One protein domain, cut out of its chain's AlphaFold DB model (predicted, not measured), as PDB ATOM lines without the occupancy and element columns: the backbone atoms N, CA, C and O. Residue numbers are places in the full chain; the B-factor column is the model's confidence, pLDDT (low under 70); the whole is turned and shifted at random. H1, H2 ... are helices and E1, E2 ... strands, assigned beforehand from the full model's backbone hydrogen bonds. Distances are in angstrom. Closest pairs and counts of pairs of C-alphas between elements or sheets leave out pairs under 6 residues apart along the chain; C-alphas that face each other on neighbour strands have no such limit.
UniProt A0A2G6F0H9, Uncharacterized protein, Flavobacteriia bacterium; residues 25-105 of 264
ATOM      1  N   GLU A  25     114.218 136.368 130.950       50.59
ATOM      2  CA  GLU A  25     115.526 136.981 131.119       50.59
ATOM      3  C   GLU A  25     116.469 136.077 130.327       50.59
ATOM      4  O   GLU A  25     116.647 134.899 130.644       50.59
ATOM      5  N   GLN A  26     116.892 136.561 129.159       50.34
ATOM      6  CA  GLN A  26     117.999 135.935 128.455       50.34
ATOM      7  C   GLN A  26     119.178 136.049 129.422       50.34
ATOM      8  O   GLN A  26     119.359 137.142 129.961       50.34
ATOM      9  N   PRO A  27     119.925 134.969 129.703       49.38
ATOM     10  CA  PRO A  27     121.135 135.110 130.493       49.38
ATOM     11  C   PRO A  27     122.004 136.146 129.781       49.38
ATOM     12  O   PRO A  27     122.299 135.982 128.594       49.38
ATOM     13  N   ILE A  28     122.322 137.238 130.473       52.81
ATOM     14  CA  ILE A  28     123.335 138.179 130.011       52.81
ATOM     15  C   ILE A  28     124.611 137.343 129.962       52.81
ATOM     16  O   ILE A  28     125.090 136.865 130.986       52.81
ATOM     17  N   ILE A  29     125.076 137.027 128.755       52.75
ATOM     18  CA  ILE A  29     126.366 136.370 128.592       52.75
ATOM     19  C   ILE A  29     127.380 137.476 128.826       52.75
ATOM     20  O   ILE A  29     127.652 138.260 127.922       52.75
ATOM     21  N   THR A  30     127.899 137.565 130.042       65.56
ATOM     22  CA  THR A  30     129.066 138.394 130.291       65.56
ATOM     23  C   THR A  30     130.253 137.728 129.613       65.56
ATOM     24  O   THR A  30     130.644 136.611 129.958       65.56
ATOM     25  N   PHE A  31     130.797 138.400 128.608       74.06
ATOM     26  CA  PHE A  31     132.030 137.995 127.960       74.06
ATOM     27  C   PHE A  31     133.212 138.462 128.812       74.06
ATOM     28  O   PHE A  31     133.286 139.633 129.160       74.06
ATOM     29  N   ASP A  32     134.116 137.558 129.184       83.50
ATOM     30  CA  ASP A  32     135.299 137.888 129.984       83.50
ATOM     31  C   ASP A  32     136.416 138.414 129.075       83.50
ATOM     32  O   ASP A  32     137.195 137.644 128.510       83.50
ATOM     33  N   TYR A  33     136.450 139.736 128.895       82.75
ATOM     34  CA  TYR A  33     137.419 140.409 128.032       82.75
ATOM     35  C   TYR A  33     138.862 140.257 128.525       82.75
ATOM     36  O   TYR A  33     139.763 140.135 127.699       82.75
ATOM     37  N   VAL A  34     139.083 140.198 129.843       85.69
ATOM     38  CA  VAL A  34     140.422 140.035 130.430       85.69
ATOM     39  C   VAL A  34     140.955 138.639 130.120       85.69
ATOM     40  O   VAL A  34     142.050 138.489 129.585       85.69
ATOM     41  N   ALA A  35     140.152 137.599 130.362       87.81
ATOM     42  CA  ALA A  35     140.550 136.235 130.018       87.81
ATOM     43  C   ALA A  35     140.650 135.999 128.501       87.81
ATOM     44  O   ALA A  35     141.300 135.043 128.067       87.81
ATOM     45  N   GLN A  36     139.963 136.806 127.687       87.31
ATOM     46  CA  GLN A  36     140.088 136.759 126.235       87.31
ATOM     47  C   GLN A  36     141.401 137.396 125.764       87.31
ATOM     48  O   GLN A  36     142.095 136.783 124.956       87.31
ATOM     49  N   GLU A  37     141.770 138.558 126.308       91.25
ATOM     50  CA  GLU A  37     143.037 139.232 126.004       91.25
ATOM     51  C   GLU A  37     144.229 138.300 126.235       91.25
ATOM     52  O   GLU A  37     145.067 138.153 125.348       91.25
ATOM     53  N   GLU A  38     144.252 137.571 127.357       92.94
ATOM     54  CA  GLU A  38     145.348 136.642 127.652       92.94
ATOM     55  C   GLU A  38     145.491 135.538 126.593       92.94
ATOM     56  O   GLU A  38     146.608 135.128 126.263       92.94
ATOM     57  N   LYS A  39     144.369 135.044 126.053       94.12
ATOM     58  CA  LYS A  39     144.364 134.007 125.008       94.12
ATOM     59  C   LYS A  39     144.803 134.568 123.666       94.12
ATOM     60  O   LYS A  39     145.604 133.929 122.986       94.12
ATOM     61  N   ASP A  40     144.286 135.735 123.296       93.44
ATOM     62  CA  ASP A  40     144.574 136.358 122.005       93.44
ATOM     63  C   ASP A  40     146.027 136.830 121.942       93.44
ATOM     64  O   ASP A  40     146.708 136.578 120.947       93.44
ATOM     65  N   ARG A  41     146.548 137.402 123.036       94.81
ATOM     66  CA  ARG A  41     147.967 137.753 123.168       94.81
ATOM     67  C   ARG A  41     148.858 136.524 123.024       94.81
ATOM     68  O   ARG A  41     149.799 136.555 122.238       94.81
ATOM     69  N   ALA A  42     148.546 135.432 123.727       97.19
ATOM     70  CA  ALA A  42     149.332 134.202 123.631       97.19
ATOM     71  C   ALA A  42     149.334 133.620 122.206       97.19
ATOM     72  O   ALA A  42     150.387 133.214 121.717       97.19
ATOM     73  N   ALA A  43     148.183 133.614 121.524       96.69
ATOM     74  CA  ALA A  43     148.081 133.148 120.142       96.69
ATOM     75  C   ALA A  43     148.875 134.037 119.167       96.69
ATOM     76  O   ALA A  43     149.544 133.530 118.267       96.69
ATOM     77  N   LEU A  44     148.838 135.359 119.362       96.25
ATOM     78  CA  LEU A  44     149.585 136.308 118.541       96.25
ATOM     79  C   LEU A  44     151.101 136.178 118.754       96.25
ATOM     80  O   LEU A  44     151.849 136.120 117.783       96.25
ATOM     81  N   GLU A  45     151.563 136.075 120.001       97.25
ATOM     82  CA  GLU A  45     152.983 135.878 120.323       97.25
ATOM     83  C   GLU A  45     153.515 134.541 119.788       97.25
ATOM     84  O   GLU A  45     154.634 134.480 119.269       97.25
ATOM     85  N   GLU A  46     152.715 133.471 119.859       97.75
ATOM     86  CA  GLU A  46     153.051 132.185 119.243       97.75
ATOM     87  C   GLU A  46     153.200 132.326 117.723       97.75
ATOM     88  O   GLU A  46     154.203 131.880 117.158       97.75
ATOM     89  N   TYR A  47     152.256 132.999 117.063       96.94
ATOM     90  CA  TYR A  47     152.324 133.257 115.627       96.94
ATOM     91  C   TYR A  47     153.577 134.066 115.251       96.94
ATOM     92  O   TYR A  47     154.352 133.635 114.398       96.94
ATOM     93  N   LEU A  48     153.856 135.175 115.946       97.19
ATOM     94  CA  LEU A  48     155.037 136.017 115.700       97.19
ATOM     95  C   LEU A  48     156.362 135.287 115.982       97.19
ATOM     96  O   LEU A  48     157.383 135.596 115.369       97.19
ATOM     97  N   THR A  49     156.369 134.316 116.896       97.88
ATOM     98  CA  THR A  49     157.562 133.511 117.214       97.88
ATOM     99  C   THR A  49     157.804 132.400 116.190       97.88
ATOM    100  O   THR A  49     158.942 131.979 115.983       97.88
ATOM    101  N   THR A  50     156.744 131.897 115.557       97.19
ATOM    102  CA  THR A  50     156.800 130.762 114.620       97.19
ATOM    103  C   THR A  50     156.865 131.181 113.155       97.19
ATOM    104  O   THR A  50     157.176 130.348 112.303       97.19
ATOM    105  N   HIS A  51     156.618 132.457 112.864       95.88
ATOM    106  CA  HIS A  51     156.623 133.007 111.517       95.88
ATOM    107  C   HIS A  51     157.711 134.066 111.324       95.88
ATOM    108  O   HIS A  51     158.128 134.742 112.266       95.88
ATOM    109  N   TYR A  52     158.152 134.227 110.080       96.00
ATOM    110  CA  TYR A  52     159.093 135.258 109.653       96.00
ATOM    111  C   TYR A  52     158.553 136.022 108.437       96.00
ATOM    112  O   TYR A  52     157.669 135.540 107.727       96.00
ATOM    113  N   LEU A  53     159.098 137.217 108.200       92.88
ATOM    114  CA  LEU A  53     158.847 138.002 106.992       92.88
ATOM    115  C   LEU A  53     159.924 137.701 105.943       92.88
ATOM    116  O   LEU A  53     161.115 137.869 106.218       92.88
ATOM    117  N   ASP A  54     159.522 137.254 104.754       90.50
ATOM    118  CA  ASP A  54     160.448 137.008 103.648       90.50
ATOM    119  C   ASP A  54     160.877 138.299 102.921       90.50
ATOM    120  O   ASP A  54     160.432 139.406 103.225       90.50
ATOM    121  N   ALA A  55     161.780 138.162 101.944       87.81
ATOM    122  CA  ALA A  55     162.311 139.292 101.179       87.81
ATOM    123  C   ALA A  55     161.266 139.968 100.270       87.81
ATOM    124  O   ALA A  55     161.491 141.081  99.793       87.81
ATOM    125  N   GLU A  56     160.141 139.302 100.019       87.31
ATOM    126  CA  GLU A  56     159.005 139.797  99.252       87.31
ATOM    127  C   GLU A  56     157.868 140.306 100.162       87.31
ATOM    128  O   GLU A  56     156.767 140.566  99.672       87.31
ATOM    129  N   ASN A  57     158.133 140.489 101.462       83.62
ATOM    130  CA  ASN A  57     157.180 140.919 102.487       83.62
ATOM    131  C   ASN A  57     155.979 139.973 102.679       83.62
ATOM    132  O   ASN A  57     154.905 140.411 103.097       83.62
ATOM    133  N   ASN A  58     156.134 138.675 102.406       86.88
ATOM    134  CA  ASN A  58     155.140 137.667 102.776       86.88
ATOM    135  C   ASN A  58     155.515 137.015 104.105       86.88
ATOM    136  O   ASN A  58     156.688 136.784 104.399       86.88
ATOM    137  N   ILE A  59     154.496 136.689 104.896       91.81
ATOM    138  CA  ILE A  59     154.674 135.983 106.163       91.81
ATOM    139  C   ILE A  59     154.654 134.475 105.900       91.81
ATOM    140  O   ILE A  59     153.744 133.970 105.237       91.81
ATOM    141  N   GLN A  60     155.660 133.761 106.406       93.19
ATOM    142  CA  GLN A  60     155.807 132.311 106.256       93.19
ATOM    143  C   GLN A  60     156.213 131.655 107.580       93.19
ATOM    144  O   GLN A  60     156.821 132.298 108.434       93.19
ATOM    145  N   GLU A  61     155.899 130.368 107.747       96.06
ATOM    146  CA  GLU A  61     156.405 129.570 108.871       96.06
ATOM    147  C   GLU A  61     157.928 129.402 108.775       96.06
ATOM    148  O   GLU A  61     158.479 129.161 107.697       96.06
ATOM    149  N   ILE A  62     158.609 129.488 109.915       96.38
ATOM    150  CA  ILE A  62     160.059 129.286 110.024       96.38
ATOM    151  C   ILE A  62     160.397 127.823 109.735       96.38
ATOM    152  O   ILE A  62     159.792 126.902 110.290       96.38
ATOM    153  N   SER A  63     161.410 127.599 108.901       93.00
ATOM    154  CA  SER A  63     161.787 126.258 108.442       93.00
ATOM    155  C   SER A  63     163.281 125.957 108.566       93.00
ATOM    156  O   SER A  63     163.649 124.803 108.807       93.00
ATOM    157  N   ASP A  64     164.142 126.970 108.457       90.06
ATOM    158  CA  ASP A  64     165.597 126.845 108.498       90.06
ATOM    159  C   ASP A  64     166.289 128.138 108.977       90.06
ATOM    160  O   ASP A  64     166.944 128.857 108.222       90.06
ATOM    161  N   GLY A  65     166.188 128.414 110.282       91.50
ATOM    162  CA  GLY A  65     166.991 129.445 110.949       91.50
ATOM    163  C   GLY A  65     166.646 130.889 110.572       91.50
ATOM    164  O   GLY A  65     167.455 131.784 110.831       91.50
ATOM    165  N   GLU A  66     165.476 131.124 109.974       97.25
ATOM    166  CA  GLU A  66     164.950 132.463 109.736       97.25
ATOM    167  C   GLU A  66     164.705 133.197 111.063       97.25
ATOM    168  O   GLU A  66     164.483 132.586 112.110       97.25
ATOM    169  N   THR A  67     164.794 134.528 111.036       96.00
ATOM    170  CA  THR A  67     164.578 135.350 112.232       96.00
ATOM    171  C   THR A  67     163.077 135.509 112.472       96.00
ATOM    172  O   THR A  67     162.398 136.015 111.576       96.00
ATOM    173  N   PRO A  68     162.552 135.122 113.648       97.62
ATOM    174  CA  PRO A  68     161.149 135.324 113.983       97.62
ATOM    175  C   PRO A  68     160.700 136.777 113.832       97.62
ATOM    176  O   PRO A  68     161.482 137.709 114.042       97.62
ATOM    177  N   LEU A  69     159.422 136.984 113.516       96.38
ATOM    178  CA  LEU A  69     158.799 138.310 113.563       96.38
ATOM    179  C   LEU A  69     158.887 138.905 114.972       96.38
ATOM    180  O   LEU A  69     159.154 140.095 115.112       96.38
ATOM    181  N   MET A  70     158.731 138.077 116.010       97.06
ATOM    182  CA  MET A  70     158.765 138.514 117.410       97.06
ATOM    183  C   MET A  70     160.083 139.204 117.797       97.06
ATOM    184  O   MET A  70     160.090 140.096 118.639       97.06
ATOM    185  N   ASP A  71     161.189 138.844 117.143       97.12
ATOM    186  CA  ASP A  71     162.503 139.450 117.387       97.12
ATOM    187  C   ASP A  71     162.671 140.817 116.687       97.12
ATOM    188  O   ASP A  71     163.685 141.492 116.876       97.12
ATOM    189  N   GLN A  72     161.709 141.212 115.848       95.12
ATOM    190  CA  GLN A  72     161.772 142.390 114.975       95.12
ATOM    191  C   GLN A  72     160.676 143.418 115.265       95.12
ATOM    192  O   GLN A  72     160.879 144.607 115.016       95.12
ATOM    193  N   VAL A  73     159.516 142.973 115.752       95.94
ATOM    194  CA  VAL A  73     158.382 143.852 116.057       95.94
ATOM    195  C   VAL A  73     158.707 144.838 117.179       95.94
ATOM    196  O   VAL A  73     159.410 144.538 118.143       95.94
ATOM    197  N   LEU A  74     158.143 146.030 117.050       95.31
ATOM    198  CA  LEU A  74     158.019 147.029 118.098       95.31
ATOM    199  C   LEU A  74     156.678 146.840 118.814       95.31
ATOM    200  O   LEU A  74     155.740 146.258 118.264       95.31
ATOM    201  N   THR A  75     156.588 147.342 120.044       95.56
ATOM    202  CA  THR A  75     155.399 147.196 120.894       95.56
ATOM    203  C   THR A  75     154.922 148.539 121.419       95.56
ATOM    204  O   THR A  75     155.739 149.339 121.880       95.56
ATOM    205  N   LYS A  76     153.605 148.743 121.443       89.81
ATOM    206  CA  LYS A  76     152.940 149.880 122.091       89.81
ATOM    207  C   LYS A  76     151.803 149.376 122.973       89.81
ATOM    208  O   LYS A  76     151.090 148.453 122.589       89.81
ATOM    209  N   THR A  77     151.634 149.972 124.144       92.25
ATOM    210  CA  THR A  77     150.490 149.680 125.014       92.25
ATOM    211  C   THR A  77     149.308 150.546 124.596       92.25
ATOM    212  O   THR A  77     149.471 151.744 124.379       92.25
ATOM    213  N   VAL A  78     148.141 149.924 124.451       85.69
ATOM    214  CA  VAL A  78     146.872 150.583 124.134       85.69
ATOM    215  C   VAL A  78     145.866 150.166 125.194       85.69
ATOM    216  O   VAL A  78     145.453 149.006 125.232       85.69
ATOM    217  N   SER A  79     145.494 151.101 126.057       87.38
ATOM    218  CA  SER A  79     144.492 150.881 127.095       87.38
ATOM    219  C   SER A  79     143.102 151.125 126.513       87.38
ATOM    220  O   SER A  79     142.878 152.116 125.826       87.38
ATOM    221  N   ILE A  80     142.179 150.193 126.739       82.12
ATOM    222  CA  ILE A  80     140.785 150.319 126.303       82.12
ATOM    223  C   ILE A  80     139.894 150.096 127.515       82.12
ATOM    224  O   ILE A  80     139.922 149.019 128.119       82.12
ATOM    225  N   THR A  81     139.077 151.094 127.833       80.44
ATOM    226  CA  THR A  81     138.030 150.982 128.846       80.44
ATOM    227  C   THR A  81     136.758 150.434 128.204       80.44
ATOM    228  O   THR A  81     136.343 150.846 127.119       80.44
ATOM    229  N   LYS A  82     136.165 149.419 128.832       71.56
ATOM    230  CA  LYS A  82     134.902 148.811 128.412       71.56
ATOM    231  C   LYS A  82     133.917 148.836 129.568       71.56
ATOM    232  O   LYS A  82     134.242 148.406 130.674       71.56
ATOM    233  N   ASP A  83     132.686 149.216 129.251       65.62
ATOM    234  CA  ASP A  83     131.535 148.967 130.106       65.62
ATOM    235  C   ASP A  83     131.384 147.464 130.353       65.62
ATOM    236  O   ASP A  83     131.151 146.673 129.427       65.62
ATOM    237  N   TYR A  84     131.525 147.054 131.610       58.06
ATOM    238  CA  TYR A  84     131.534 145.654 131.999       58.06
ATOM    239  C   TYR A  84     130.395 145.358 132.965       58.06
ATOM    240  O   TYR A  84     130.493 145.548 134.175       58.06
ATOM    241  N   TYR A  85     129.303 144.835 132.412       55.38
ATOM    242  CA  TYR A  85     128.136 144.437 133.193       55.38
ATOM    243  C   TYR A  85     128.122 142.918 133.403       55.38
ATOM    244  O   TYR A  85     127.884 142.135 132.472       55.38
ATOM    245  N   ASN A  86     128.360 142.486 134.641       58.03
ATOM    246  CA  ASN A  86     128.182 141.095 135.055       58.03
ATOM    247  C   ASN A  86     127.474 140.982 136.414       58.03
ATOM    248  O   ASN A  86     127.204 141.979 137.073       58.03
ATOM    249  N   ASP A  87     127.131 139.759 136.828       52.47
ATOM    250  CA  ASP A  87     126.388 139.527 138.078       52.47
ATOM    251  C   ASP A  87     127.182 139.908 139.361       52.47
ATOM    252  O   ASP A  87     126.603 139.937 140.450       52.47
ATOM    253  N   GLU A  88     128.489 140.194 139.261       53.75
ATOM    254  CA  GLU A  88     129.421 140.507 140.363       53.75
ATOM    255  C   GLU A  88     130.054 141.918 140.293       53.75
ATOM    256  O   GLU A  88     130.489 142.432 141.326       53.75
ATOM    257  N   ILE A  89     130.099 142.546 139.115       50.75
ATOM    258  CA  ILE A  89     130.736 143.831 138.809       50.75
ATOM    259  C   ILE A  89     129.750 144.669 137.986       50.75
ATOM    260  O   ILE A  89     129.301 144.256 136.918       50.75
ATOM    261  N   ASP A  90     129.443 145.849 138.516       57.28
ATOM    262  CA  ASP A  90     128.728 146.934 137.848       57.28
ATOM    263  C   ASP A  90     129.728 148.093 137.753       57.28
ATOM    264  O   ASP A  90     130.007 148.744 138.766       57.28
ATOM    265  N   GLY A  91     130.389 148.246 136.602       66.00
ATOM    266  CA  GLY A  91     131.427 149.260 136.415       66.00
ATOM    267  C   GLY A  91     132.246 149.100 135.137       66.00
ATOM    268  O   GLY A  91     131.916 148.319 134.247       66.00
ATOM    269  N   GLU A  92     133.339 149.847 135.067       74.06
ATOM    270  CA  GLU A  92     134.267 149.856 133.940       74.06
ATOM    271  C   GLU A  92     135.437 148.899 134.174       74.06
ATOM    272  O   GLU A  92     135.939 148.744 135.293       74.06
ATOM    273  N   VAL A  93     135.892 148.258 133.099       78.81
ATOM    274  CA  VAL A  93     137.157 147.524 133.078       78.81
ATOM    275  C   VAL A  93     138.084 148.151 132.048       78.81
ATOM    276  O   VAL A  93     137.750 148.225 130.867       78.81
ATOM    277  N   THR A  94     139.264 148.570 132.489       83.19
ATOM    278  CA  THR A  94     140.348 148.988 131.595       83.19
ATOM    279  C   THR A  94     141.259 147.801 131.329       83.19
ATOM    280  O   THR A  94     141.690 147.110 132.256       83.19
ATOM    281  N   ILE A  95     141.528 147.544 130.052       85.62
ATOM    282  CA  ILE A  95     142.379 146.447 129.596       85.62
ATOM    283  C   ILE A  95     143.530 147.030 128.789       85.62
ATOM    284  O   ILE A  95     143.306 147.751 127.818       85.62
ATOM    285  N   ASP A  96     144.750 146.670 129.174       88.88
ATOM    286  CA  ASP A  96     145.967 147.066 128.473       88.88
ATOM    287  C   ASP A  96     146.303 146.037 127.392       88.88
ATOM    288  O   ASP A  96     146.802 144.944 127.673       88.88
ATOM    289  N   TYR A  97     146.047 146.392 126.138       90.00
ATOM    290  CA  TYR A  97     146.425 145.589 124.984       90.00
ATOM    291  C   TYR A  97     147.854 145.915 124.543       90.00
ATOM    292  O   TYR A  97     148.299 147.064 124.588       90.00
ATOM    293  N   THR A  98     148.575 144.904 124.056       92.81
ATOM    294  CA  THR A  98     149.879 145.100 123.404       92.81
ATOM    295  C   THR A  98     149.702 145.117 121.889       92.81
ATOM    296  O   THR A  98     149.369 144.100 121.282       92.81
ATOM    297  N   LEU A  99     149.934 146.276 121.273       91.94
ATOM    298  CA  LEU A  99     149.978 146.448 119.827       91.94
ATOM    299  C   LEU A  99     151.382 146.124 119.311       91.94
ATOM    300  O   LEU A  99     152.353 146.770 119.705       91.94
ATOM    301  N   TYR A 100     151.470 145.158 118.399       94.31
ATOM    302  CA  TYR A 100     152.705 144.758 117.729       94.31
ATOM    303  C   TYR A 100     152.755 145.352 116.323       94.31
ATOM    304  O   TYR A 100     151.806 145.196 115.553       94.31
ATOM    305  N   TYR A 101     153.859 146.006 115.969       93.06
ATOM    306  CA  TYR A 101     154.027 146.615 114.651       93.06
ATOM    307  C   TYR A 101     155.457 146.472 114.137       93.06
ATOM    308  O   TYR A 101     156.409 146.364 114.903       93.06
ATOM    309  N   LEU A 102     155.611 146.455 112.816       91.06
ATOM    310  CA  LEU A 102     156.901 146.346 112.144       91.06
ATOM    311  C   LEU A 102     156.971 147.384 111.029       91.06
ATOM    312  O   LEU A 102     156.098 147.432 110.164       91.06
ATOM    313  N   ILE A 103     158.029 148.191 111.037       89.38
ATOM    314  CA  ILE A 103     158.316 149.155 109.977       89.38
ATOM    315  C   ILE A 103     159.344 148.519 109.045       89.38
ATOM    316  O   ILE A 103     160.527 148.426 109.372       89.38
ATOM    317  N   THR A 104     158.883 148.042 107.891       87.50
ATOM    318  CA  THR A 104     159.745 147.430 106.865       87.50
ATOM    319  C   THR A 104     160.427 148.483 105.995       87.50
ATOM    320  O   THR A 104     161.574 148.305 105.586       87.50
ATOM    321  N   GLU A 105     159.745 149.603 105.758       86.75
ATOM    322  CA  GLU A 105     160.250 150.758 105.024       86.75
ATOM    323  C   GLU A 105     159.867 152.050 105.755       86.75
ATOM    324  O   GLU A 105     158.696 152.309 106.030       86.75
TER     325      GLU A 105
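Overview. This is residues 25 to 105 of the 264 residues of an uncharacterized protein of Flavobacteriia bacterium (UniProt A0A2G6F0H9). One long helix, H1, runs lengthwise beside a long two-stranded hairpin, E3 and E4, with E4 the nearer strand. A much smaller hairpin, E1 and E2, sits at the end where H1 finishes. The printed part has 81 residues, with one named helix and four named strands in the order H1, E1, E2, E3, E4; both two-stranded sheets are antiparallel, and the class is mixed, helices and strands. The outline is a rod spanning 54 by 23 by 16 A, only just loose, close to extended, with a radius of gyration of the C-alphas of 17.6 A.

Along the chain. Start at C-alpha 25 and go on to C-alpha 33 at (137.419, 140.409, 128.032), where H1 begins; it holds residues 33 to 50 and is 25.5 A long. E1, residues 51 to 53, follows directly and is 7.1 A long; E2, residues 59 to 61, is 7.2 A long. Find C-alpha 74 at (158.019, 147.029, 118.098): from there E3 runs 33.6 A to residue 85. E4, residues 90 to 101, runs 34.3 A and ends at (154.027, 146.615, 114.651).

Arrangement. In H1, 13 of 14 O i to N i+4 pairs are within hydrogen-bond range. Look at Val 34 and Ile 95: their C-alphas, the closest of H1 and E4, are 6.8 A apart. H1 and E3 are apart. In the hairpin E1 and E2, N 52 and O 60 are 2.9 A apart. In the hairpin E3 and E4, directions at 160 degrees, N 78 and O 97 are 2.9 A apart and N 99 and O 76 2.8 A. E2 and E3 are apart.

Size, cuts and confidence. The C-alphas of Glu 25 and Asp 64, the two farthest apart, are 55.9 A apart. The printed part has no cut. The link from E2 to E3, residues 62 to 73, is long. The model's pLDDT is under 70 at residues 25 to 30 and 83 to 91.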